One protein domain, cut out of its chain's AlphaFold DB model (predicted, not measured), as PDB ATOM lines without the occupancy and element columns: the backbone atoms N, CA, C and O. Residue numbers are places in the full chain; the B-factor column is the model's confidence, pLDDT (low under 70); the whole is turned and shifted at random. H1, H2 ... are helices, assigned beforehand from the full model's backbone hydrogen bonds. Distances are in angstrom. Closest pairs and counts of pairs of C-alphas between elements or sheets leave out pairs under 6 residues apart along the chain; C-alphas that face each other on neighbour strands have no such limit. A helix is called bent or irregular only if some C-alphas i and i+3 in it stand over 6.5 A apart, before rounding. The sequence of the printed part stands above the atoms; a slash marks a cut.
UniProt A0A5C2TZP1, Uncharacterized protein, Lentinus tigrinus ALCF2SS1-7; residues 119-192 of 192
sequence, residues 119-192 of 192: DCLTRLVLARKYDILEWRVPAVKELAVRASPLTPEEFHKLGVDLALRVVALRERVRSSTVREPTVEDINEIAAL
ATOM      1  N   ASP A 119       9.452  12.612  25.693       92.44
ATOM      2  CA  ASP A 119       8.412  11.656  25.336       92.44
ATOM      3  C   ASP A 119       7.041  12.036  25.939       92.44
ATOM      4  O   ASP A 119       6.937  12.740  26.950       92.44
ATOM      5  N   CYS A 120       5.962  11.586  25.290       93.00
ATOM      6  CA  CYS A 120       4.592  11.932  25.681       93.00
ATOM      7  C   CYS A 120       4.262  11.552  27.133       93.00
ATOM      8  O   CYS A 120       3.564  12.306  27.809       93.00
ATOM      9  N   LEU A 121       4.792  10.442  27.652       93.19
ATOM     10  CA  LEU A 121       4.545  10.027  29.028       93.19
ATOM     11  C   LEU A 121       5.250  10.963  30.010       93.19
ATOM     12  O   LEU A 121       4.621  11.456  30.946       93.19
ATOM     13  N   THR A 122       6.535  11.239  29.785       92.75
ATOM     14  CA  THR A 122       7.302  12.177  30.612       92.75
ATOM     15  C   THR A 122       6.643  13.551  30.609       92.75
ATOM     16  O   THR A 122       6.407  14.112  31.679       92.75
ATOM     17  N   ARG A 123       6.240  14.069  29.441       94.88
ATOM     18  CA  ARG A 123       5.497  15.334  29.363       94.88
ATOM     19  C   ARG A 123       4.189  15.293  30.137       94.88
ATOM     20  O   ARG A 123       3.921  16.245  30.859       94.88
ATOM     21  N   LEU A 124       3.406  14.219  30.040       94.50
ATOM     22  CA  LEU A 124       2.140  14.096  30.768       94.50
ATOM     23  C   LEU A 124       2.351  14.090  32.289       94.50
ATOM     24  O   LEU A 124       1.660  14.804  33.013       94.50
ATOM     25  N   VAL A 125       3.340  13.335  32.773       94.06
ATOM     26  CA  VAL A 125       3.685  13.276  34.204       94.06
ATOM     27  C   VAL A 125       4.143  14.643  34.711       94.06
ATOM     28  O   VAL A 125       3.666  15.112  35.745       94.06
ATOM     29  N   LEU A 126       5.027  15.319  33.973       95.06
ATOM     30  CA  LEU A 126       5.490  16.664  34.322       95.06
ATOM     31  C   LEU A 126       4.347  17.683  34.272       95.06
ATOM     32  O   LEU A 126       4.255  18.545  35.145       95.06
ATOM     33  N   ALA A 127       3.456  17.563  33.288       94.38
ATOM     34  CA  ALA A 127       2.314  18.446  33.120       94.38
ATOM     35  C   ALA A 127       1.316  18.353  34.270       94.38
ATOM     36  O   ALA A 127       0.777  19.377  34.680       94.38
ATOM     37  N   ARG A 128       1.106  17.156  34.826       93.00
ATOM     38  CA  ARG A 128       0.292  16.979  36.035       93.00
ATOM     39  C   ARG A 128       1.017  17.491  37.275       93.00
ATOM     40  O   ARG A 128       0.433  18.237  38.050       93.00
ATOM     41  N   LYS A 129       2.300  17.147  37.440       93.31
ATOM     42  CA  LYS A 129       3.082  17.530  38.628       93.31
ATOM     43  C   LYS A 129       3.233  19.049  38.779       93.31
ATOM     44  O   LYS A 129       3.197  19.551  39.896       93.31
ATOM     45  N   TYR A 130       3.437  19.766  37.676       94.62
ATOM     46  CA  TYR A 130       3.744  21.202  37.679       94.62
ATOM     47  C   TYR A 130       2.670  22.075  37.025       94.62
ATOM     48  O   TYR A 130       2.971  23.213  36.653       94.62
ATOM     49  N   ASP A 131       1.475  21.518  36.845       92.31
ATOM     50  CA  ASP A 131       0.305  22.161  36.249       92.31
ATOM     51  C   ASP A 131       0.563  22.852  34.892       92.31
ATOM     52  O   ASP A 131       0.276  24.026  34.670       92.31
ATOM     53  N   ILE A 132       1.158  22.111  33.955       94.12
ATOM     54  CA  ILE A 132       1.489  22.597  32.606       94.12
ATOM     55  C   ILE A 132       0.356  22.209  31.652       94.12
ATOM     56  O   ILE A 132       0.442  21.222  30.919       94.12
ATOM     57  N   LEU A 133      -0.736  22.975  31.683       91.25
ATOM     58  CA  LEU A 133      -1.974  22.664  30.951       91.25
ATOM     59  C   LEU A 133      -1.755  22.444  29.445       91.25
ATOM     60  O   LEU A 133      -2.309  21.511  28.866       91.25
ATOM     61  N   GLU A 134      -0.882  23.241  28.827       93.06
ATOM     62  CA  GLU A 134      -0.565  23.175  27.393       93.06
ATOM     63  C   GLU A 134       0.025  21.829  26.935       93.06
ATOM     64  O   GLU A 134      -0.018  21.517  25.746       93.06
ATOM     65  N   TRP A 135       0.574  21.016  27.844       95.12
ATOM     66  CA  TRP A 135       1.183  19.726  27.497       95.12
ATOM     67  C   TRP A 135       0.230  18.549  27.667       95.12
ATOM     68  O   TRP A 135       0.451  17.515  27.038       95.12
ATOM     69  N   ARG A 136      -0.830  18.687  28.474       92.19
ATOM     70  CA  ARG A 136      -1.701  17.562  28.848       92.19
ATOM     71  C   ARG A 136      -2.423  16.973  27.636       92.19
ATOM     72  O   ARG A 136      -2.258  15.793  27.342       92.19
ATOM     73  N   VAL A 137      -3.161  17.803  26.897       92.19
ATOM     74  CA  VAL A 137      -3.943  17.381  25.719       92.19
ATOM     75  C   VAL A 137      -3.050  16.774  24.622       92.19
ATOM     76  O   VAL A 137      -3.327  15.644  24.207       92.19
ATOM     77  N   PRO A 138      -1.950  17.426  24.178       93.19
ATOM     78  CA  PRO A 138      -1.044  16.824  23.199       93.19
ATOM     79  C   PRO A 138      -0.452  15.494  23.669       93.19
ATOM     80  O   PRO A 138      -0.435  14.527  22.910       93.19
ATOM     81  N   ALA A 139      -0.021  15.415  24.930       94.50
ATOM     82  CA  ALA A 139       0.588  14.208  25.469       94.50
ATOM     83  C   ALA A 139      -0.401  13.037  25.552       94.50
ATOM     84  O   ALA A 139      -0.049  11.922  25.170       94.50
ATOM     85  N   VAL A 140      -1.646  13.278  25.981       93.88
ATOM     86  CA  VAL A 140      -2.708  12.257  25.986       93.88
ATOM     87  C   VAL A 140      -3.029  11.803  24.564       93.88
ATOM     88  O   VAL A 140      -3.117  10.598  24.330       93.88
ATOM     89  N   LYS A 141      -3.149  12.729  23.598       92.81
ATOM     90  CA  LYS A 141      -3.394  12.381  22.187       92.81
ATOM     91  C   LYS A 141      -2.294  11.467  21.649       92.81
ATOM     92  O   LYS A 141      -2.590  10.415  21.085       92.81
ATOM     93  N   GLU A 142      -1.035  11.845  21.846       93.06
ATOM     94  CA  GLU A 142       0.118  11.054  21.414       93.06
ATOM     95  C   GLU A 142       0.154   9.678  22.089       93.06
ATOM     96  O   GLU A 142       0.348   8.659  21.421       93.06
ATOM     97  N   LEU A 143      -0.111   9.629  23.397       92.62
ATOM     98  CA  LEU A 143      -0.169   8.384  24.152       92.62
ATOM     99  C   LEU A 143      -1.346   7.502  23.719       92.62
ATOM    100  O   LEU A 143      -1.233   6.283  23.775       92.62
ATOM    101  N   ALA A 144      -2.452   8.074  23.238       91.56
ATOM    102  CA  ALA A 144      -3.605   7.330  22.736       91.56
ATOM    103  C   ALA A 144      -3.357   6.687  21.362       91.56
ATOM    104  O   ALA A 144      -3.764   5.552  21.119       91.56
ATOM    105  N   VAL A 145      -2.644   7.371  20.464       91.56
ATOM    106  CA  VAL A 145      -2.370   6.854  19.107       91.56
ATOM    107  C   VAL A 145      -1.112   5.983  19.032       91.56
ATOM    108  O   VAL A 145      -0.894   5.288  18.039       91.56
ATOM    109  N   ARG A 146      -0.272   5.984  20.079       91.94
ATOM    110  CA  ARG A 146       0.988   5.226  20.129       91.94
ATOM    111  C   ARG A 146       0.776   3.730  19.865       91.94
ATOM    112  O   ARG A 146      -0.056   3.086  20.507       91.94
ATOM    113  N   ALA A 147       1.585   3.139  18.986       88.31
ATOM    114  CA  ALA A 147       1.487   1.713  18.658       88.31
ATOM    115  C   ALA A 147       1.791   0.803  19.864       88.31
ATOM    116  O   ALA A 147       1.024  -0.118  20.154       88.31
ATOM    117  N   SER A 148       2.862   1.093  20.609       90.62
ATOM    118  CA  SER A 148       3.260   0.302  21.776       90.62
ATOM    119  C   SER A 148       2.245   0.424  22.922       90.62
ATOM    120  O   SER A 148       1.769   1.535  23.194       90.62
ATOM    121  N   PRO A 149       1.886  -0.692  23.590       90.44
ATOM    122  CA  PRO A 149       1.040  -0.676  24.784       90.44
ATOM    123  C   PRO A 149       1.720   0.073  25.939       90.44
ATOM    124  O   PRO A 149       2.896   0.425  25.845       90.44
ATOM    125  N   LEU A 150       0.968   0.343  27.006       91.69
ATOM    126  CA  LEU A 150       1.548   0.858  28.246       91.69
ATOM    127  C   LEU A 150       2.334  -0.255  28.944       91.69
ATOM    128  O   LEU A 150       1.822  -1.370  29.072       91.69
ATOM    129  N   THR A 151       3.551   0.036  29.398       93.25
ATOM    130  CA  THR A 151       4.325  -0.903  30.227       93.25
ATOM    131  C   THR A 151       3.899  -0.814  31.700       93.25
ATOM    132  O   THR A 151       3.296   0.188  32.104       93.25
ATOM    133  N   PRO A 152       4.210  -1.823  32.537       93.19
ATOM    134  CA  PRO A 152       3.931  -1.770  33.975       93.19
ATOM    135  C   PRO A 152       4.510  -0.524  34.664       93.19
ATOM    136  O   PRO A 152       3.867   0.076  35.525       93.19
ATOM    137  N   GLU A 153       5.697  -0.083  34.247       93.00
ATOM    138  CA  GLU A 153       6.354   1.116  34.771       93.00
ATOM    139  C   GLU A 153       5.599   2.392  34.385       93.00
ATOM    140  O   GLU A 153       5.482   3.317  35.189       93.00
ATOM    141  N   GLU A 154       5.063   2.457  33.165       92.44
ATOM    142  CA  GLU A 154       4.259   3.595  32.712       92.44
ATOM    143  C   GLU A 154       2.909   3.645  33.430       92.44
ATOM    144  O   GLU A 154       2.475   4.719  33.845       92.44
ATOM    145  N   PHE A 155       2.287   2.483  33.654       91.25
ATOM    146  CA  PHE A 155       1.096   2.354  34.496       91.25
ATOM    147  C   PHE A 155       1.337   2.917  35.897       91.25
ATOM    148  O   PHE A 155       0.535   3.707  36.394       91.25
ATOM    149  N   HIS A 156       2.464   2.556  36.515       91.62
ATOM    150  CA  HIS A 156       2.814   3.047  37.843       91.62
ATOM    151  C   HIS A 156       3.005   4.571  37.864       91.62
ATOM    152  O   HIS A 156       2.518   5.239  38.772       91.62
ATOM    153  N   LYS A 157       3.654   5.139  36.839       91.88
ATOM    154  CA  LYS A 157       3.870   6.593  36.722       91.88
ATOM    155  C   LYS A 157       2.578   7.387  36.507       91.88
ATOM    156  O   LYS A 157       2.472   8.506  37.001       91.88
ATOM    157  N   LEU A 158       1.623   6.847  35.751       91.44
ATOM    158  CA  LEU A 158       0.341   7.513  35.478       91.44
ATOM    159  C   LEU A 158      -0.625   7.434  36.664       91.44
ATOM    160  O   LEU A 158      -1.444   8.339  36.853       91.44
ATOM    161  N   GLY A 159      -0.526   6.361  37.447       92.00
ATOM    162  CA  GLY A 159      -1.555   5.969  38.398       92.00
ATOM    163  C   GLY A 159      -2.709   5.241  37.704       92.00
ATOM    164  O   GLY A 159      -2.934   5.378  36.500       92.00
ATOM    165  N   VAL A 160      -3.442   4.449  38.488       90.38
ATOM    166  CA  VAL A 160      -4.455   3.510  37.980       90.38
ATOM    167  C   VAL A 160      -5.549   4.228  37.186       90.38
ATOM    168  O   VAL A 160      -5.825   3.837  36.055       90.38
ATOM    169  N   ASP A 161      -6.120   5.308  37.723       90.06
ATOM    170  CA  ASP A 161      -7.256   5.999  37.096       90.06
ATOM    171  C   ASP A 161      -6.919   6.575  35.719       90.06
ATOM    172  O   ASP A 161      -7.653   6.382  34.747       90.06
ATOM    173  N   LEU A 162      -5.781   7.269  35.620       90.50
ATOM    174  CA  LEU A 162      -5.349   7.879  34.367       90.50
ATOM    175  C   LEU A 162      -4.947   6.808  33.352       90.50
ATOM    176  O   LEU A 162      -5.310   6.905  32.181       90.50
ATOM    177  N   ALA A 163      -4.239   5.767  33.795       92.81
ATOM    178  CA  ALA A 163      -3.830   4.684  32.914       92.81
ATOM    179  C   ALA A 163      -5.039   3.933  32.333       92.81
ATOM    180  O   ALA A 163      -5.071   3.691  31.128       92.81
ATOM    181  N   LEU A 164      -6.061   3.634  33.144       92.50
ATOM    182  CA  LEU A 164      -7.298   2.996  32.676       92.50
ATOM    183  C   LEU A 164      -8.017   3.840  31.622       92.50
ATOM    184  O   LEU A 164      -8.437   3.315  30.592       92.50
ATOM    185  N   ARG A 165      -8.113   5.155  31.833       92.06
ATOM    186  CA  ARG A 165      -8.734   6.063  30.859       92.06
ATOM    187  C   ARG A 165      -7.941   6.153  29.561       92.06
ATOM    188  O   ARG A 165      -8.531   6.119  28.483       92.06
ATOM    189  N   VAL A 166      -6.612   6.204  29.648       92.62
ATOM    190  CA  VAL A 166      -5.739   6.142  28.470       92.62
ATOM    191  C   VAL A 166      -5.945   4.826  27.719       92.62
ATOM    192  O   VAL A 166      -6.056   4.845  26.498       92.62
ATOM    193  N   VAL A 167      -6.041   3.687  28.411       92.00
ATOM    194  CA  VAL A 167      -6.326   2.386  27.779       92.00
ATOM    195  C   VAL A 167      -7.687   2.386  27.088       92.00
ATOM    196  O   VAL A 167      -7.750   2.034  25.913       92.00
ATOM    197  N   ALA A 168      -8.741   2.855  27.757       90.81
ATOM    198  CA  ALA A 168     -10.075   2.946  27.167       90.81
ATOM    199  C   ALA A 168     -10.084   3.830  25.906       90.81
ATOM    200  O   ALA A 168     -10.672   3.469  24.886       90.81
ATOM    201  N   LEU A 169      -9.372   4.963  25.934       90.88
ATOM    202  CA  LEU A 169      -9.216   5.817  24.758       90.88
ATOM    203  C   LEU A 169      -8.476   5.091  23.626       90.88
ATOM    204  O   LEU A 169      -8.899   5.148  22.473       90.88
ATOM    205  N   ARG A 170      -7.397   4.367  23.947       91.00
ATOM    206  CA  ARG A 170      -6.622   3.579  22.974       91.00
ATOM    207  C   ARG A 170      -7.468   2.497  22.310       91.00
ATOM    208  O   ARG A 170      -7.349   2.295  21.105       91.00
ATOM    209  N   GLU A 171      -8.302   1.798  23.073       90.06
ATOM    210  CA  GLU A 171      -9.222   0.781  22.551       90.06
ATOM    211  C   GLU A 171     -10.236   1.391  21.587       90.06
ATOM    212  O   GLU A 171     -10.402   0.888  20.475       90.06
ATOM    213  N   ARG A 172     -10.832   2.529  21.962       86.56
ATOM    214  CA  ARG A 172     -11.772   3.261  21.104       86.56
ATOM    215  C   ARG A 172     -11.114   3.653  19.784       86.56
ATOM    216  O   ARG A 172     -11.617   3.237  18.745       86.56
ATOM    217  N   VAL A 173      -9.948   4.307  19.828       86.06
ATOM    218  CA  VAL A 173      -9.168   4.719  18.640       86.06
ATOM    219  C   VAL A 173      -8.814   3.544  17.721       86.06
ATOM    220  O   VAL A 173      -8.733   3.710  16.508       86.06
ATOM    221  N   ARG A 174      -8.588   2.349  18.278       83.19
ATOM    222  CA  ARG A 174      -8.248   1.141  17.505       83.19
ATOM    223  C   ARG A 174      -9.468   0.418  16.939       83.19
ATOM    224  O   ARG A 174      -9.348  -0.238  15.909       83.19
ATOM    225  N   SER A 175     -10.605   0.505  17.626       79.38
ATOM    226  CA  SER A 175     -11.875  -0.101  17.210       79.38
ATOM    227  C   SER A 175     -12.619   0.736  16.166       79.38
ATOM    228  O   SER A 175     -13.323   0.186  15.320       79.38
ATOM    229  N   SER A 176     -12.444   2.061  16.189       63.09
ATOM    230  CA  SER A 176     -12.992   2.957  15.182       63.09
ATOM    231  C   SER A 176     -12.148   2.890  13.915       63.09
ATOM    232  O   SER A 176     -10.939   3.091  13.933       63.09
ATOM    233  N   THR A 177     -12.789   2.702  12.764       56.69
ATOM    234  CA  THR A 177     -12.170   2.876  11.436       56.69
ATOM    235  C   THR A 177     -11.625   4.299  11.199       56.69
ATOM    236  O   THR A 177     -10.921   4.539  10.217       56.69
ATOM    237  N   VAL A 178     -11.904   5.236  12.113       55.53
ATOM    238  CA  VAL A 178     -11.356   6.593  12.192       55.53
ATOM    239  C   VAL A 178     -10.153   6.596  13.142       55.53
ATOM    240  O   VAL A 178     -10.273   6.242  14.310       55.53
ATOM    241  N   ARG A 179      -8.983   6.995  12.631       61.09
ATOM    242  CA  ARG A 179      -7.680   6.921  13.323       61.09
ATOM    243  C   ARG A 179      -7.463   7.959  14.433       61.09
ATOM    244  O   ARG A 179      -6.413   7.918  15.071       61.09
ATOM    245  N   GLU A 180      -8.386   8.897  14.648       65.50
ATOM    246  CA  GLU A 180      -8.188  10.003  15.591       65.50
ATOM    247  C   GLU A 180      -9.195   9.987  16.757       65.50
ATOM    248  O   GLU A 180     -10.397   9.866  16.518       65.50
ATOM    249  N   PRO A 181      -8.721  10.128  18.013       72.50
ATOM    250  CA  PRO A 181      -9.591  10.310  19.174       72.50
ATOM    251  C   PRO A 181     -10.364  11.635  19.099       72.50
ATOM    252  O   PRO A 181      -9.837  12.628  18.589       72.50
ATOM    253  N   THR A 182     -11.592  11.661  19.631       81.56
ATOM    254  CA  THR A 182     -12.395  12.893  19.712       81.56
ATOM    255  C   THR A 182     -11.752  13.897  20.669       81.56
ATOM    256  O   THR A 182     -11.062  13.517  21.619       81.56
ATOM    257  N   VAL A 183     -11.949  15.192  20.418       80.12
ATOM    258  CA  VAL A 183     -11.356  16.255  21.245       80.12
ATOM    259  C   VAL A 183     -11.959  16.239  22.651       80.12
ATOM    260  O   VAL A 183     -11.251  16.483  23.627       80.12
ATOM    261  N   GLU A 184     -13.238  15.887  22.760       79.44
ATOM    262  CA  GLU A 184     -13.977  15.749  24.012       79.44
ATOM    263  C   GLU A 184     -13.371  14.655  24.898       79.44
ATOM    264  O   GLU A 184     -13.004  14.936  26.040       79.44
ATOM    265  N   ASP A 185     -13.156  13.450  24.351       79.62
ATOM    266  CA  ASP A 185     -12.555  12.341  25.104       79.62
ATOM    267  C   ASP A 185     -11.131  12.700  25.586       79.62
ATOM    268  O   ASP A 185     -10.733  12.360  26.701       79.62
ATOM    269  N   ILE A 186     -10.340  13.405  24.764       81.25
ATOM    270  CA  ILE A 186      -8.978  13.823  25.141       81.25
ATOM    271  C   ILE A 186      -9.023  14.853  26.272       81.25
ATOM    272  O   ILE A 186      -8.233  14.757  27.213       81.25
ATOM    273  N   ASN A 187      -9.929  15.830  26.194       81.31
ATOM    274  CA  ASN A 187     -10.057  16.882  27.199       81.31
ATOM    275  C   ASN A 187     -10.512  16.326  28.554       81.31
ATOM    276  O   ASN A 187      -9.982  16.744  29.582       81.31
ATOM    277  N   GLU A 188     -11.421  15.347  28.568       82.69
ATOM    278  CA  GLU A 188     -11.844  14.676  29.804       82.69
ATOM    279  C   GLU A 188     -10.686  13.961  30.508       82.69
ATOM    280  O   GLU A 188     -10.576  13.998  31.734       82.69
ATOM    281  N   ILE A 189      -9.800  13.322  29.744       80.75
ATOM    282  CA  ILE A 189      -8.635  12.623  30.298       80.75
ATOM    283  C   ILE A 189      -7.547  13.617  30.713       80.75
ATOM    284  O   ILE A 189      -6.926  13.445  31.758       80.75
ATOM    285  N   ALA A 190      -7.328  14.668  29.921       77.31
ATOM    286  CA  ALA A 190      -6.334  15.703  30.198       77.31
ATOM    287  C   ALA A 190      -6.692  16.588  31.408       77.31
ATOM    288  O   ALA A 190      -5.810  17.240  31.970       77.31
ATOM    289  N   ALA A 191      -7.960  16.622  31.824       78.50
ATOM    290  CA  ALA A 191      -8.408  17.372  32.996       78.50
ATOM    291  C   ALA A 191      -7.971  16.751  34.343       78.50
ATOM    292  O   ALA A 191      -7.987  17.448  35.358       78.50
ATOM    293  N   LEU A 192      -7.562  15.476  34.357       70.44
ATOM    294  CA  LEU A 192      -7.142  14.714  35.549       70.44
ATOM    295  C   LEU A 192      -5.651  14.873  35.887       70.44
ATOM    296  O   LEU A 192      -5.262  14.580  37.044       70.44
TER     297      LEU A 192
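AT A GLANCE: This is residues 119 to 192 of the 192 residues of an uncharacterized protein of Lentinus tigrinus ALCF2SS1-7 (UniProt A0A5C2TZP1). What does the model look like? Two helical hairpins, H1 with H2 and H4 with H5, pack together through H2 in the middle, while short H3 sits to one side, joining the hairpins along the chain. What is it made of? The printed part has 74 residues with five named helices, H1 to H5 in order, and no named strand; its class is all helix. How large is it? It is compact, with a radius of gyration of the C-alphas of 11.3 A and spans of 36 by 25 by 20 A.

HOW THE PARTS SIT: How does the first hairpin stand? H1, residues 120 to 129, touches H2, residues 133 to 145; their closest C-alphas, of Cys 120 and Ala 139, are 4.6 A apart. They run opposite ways at a shallow tilt of 34 degrees, only just short of steep. What else touches H2, the hub? Its residues 140 to 145 touch residues 166 to 173 of H4, residues 160 to 175; the closest C-alphas, of Ala 144 and Arg 170, are 4.8 A apart. Its residues 136 to 141 touch H5, residues 183 to 190, with the C-alphas of Arg 136 and Ala 190 closest at 5.2 A. Where are H3 and the second hairpin? H3, residues 152 to 158, only just touches H1, with 3 pairs of C-alphas within 8 A, the closest being Val 125 and Leu 158 at 6.8 A. H4, with residues 162 to 169, touches H5 at a shallow tilt of 23 degrees, opposite ways; the closest C-alphas, of Arg 165 and Ile 189, are 6.6 A apart. Are the backbones complete? Every O i to N i+4 pair is within hydrogen-bond range in H1, H3, H4 and H5, and 7 of 9 in H2, which is only just irregular: C-alphas 134 and 137 are 6.9 A apart.

IN THESE COORDINATES: Where do the helices begin and end? H1 begins at C-alpha 120, (4.592, 11.932, 25.681), and H5 ends at C-alpha 190, (-6.334, 15.703, 30.198). How long are they? H1 is 14.2 A long, H2 19.8 A, H3 10.1 A, H4 22.3 A and H5 10.3 A.

THE WHOLE: Is it continuous? The printed part has no cut, and no link is long. Where is confidence low? Residues 176 to 180 are under 70, between H4 and H5.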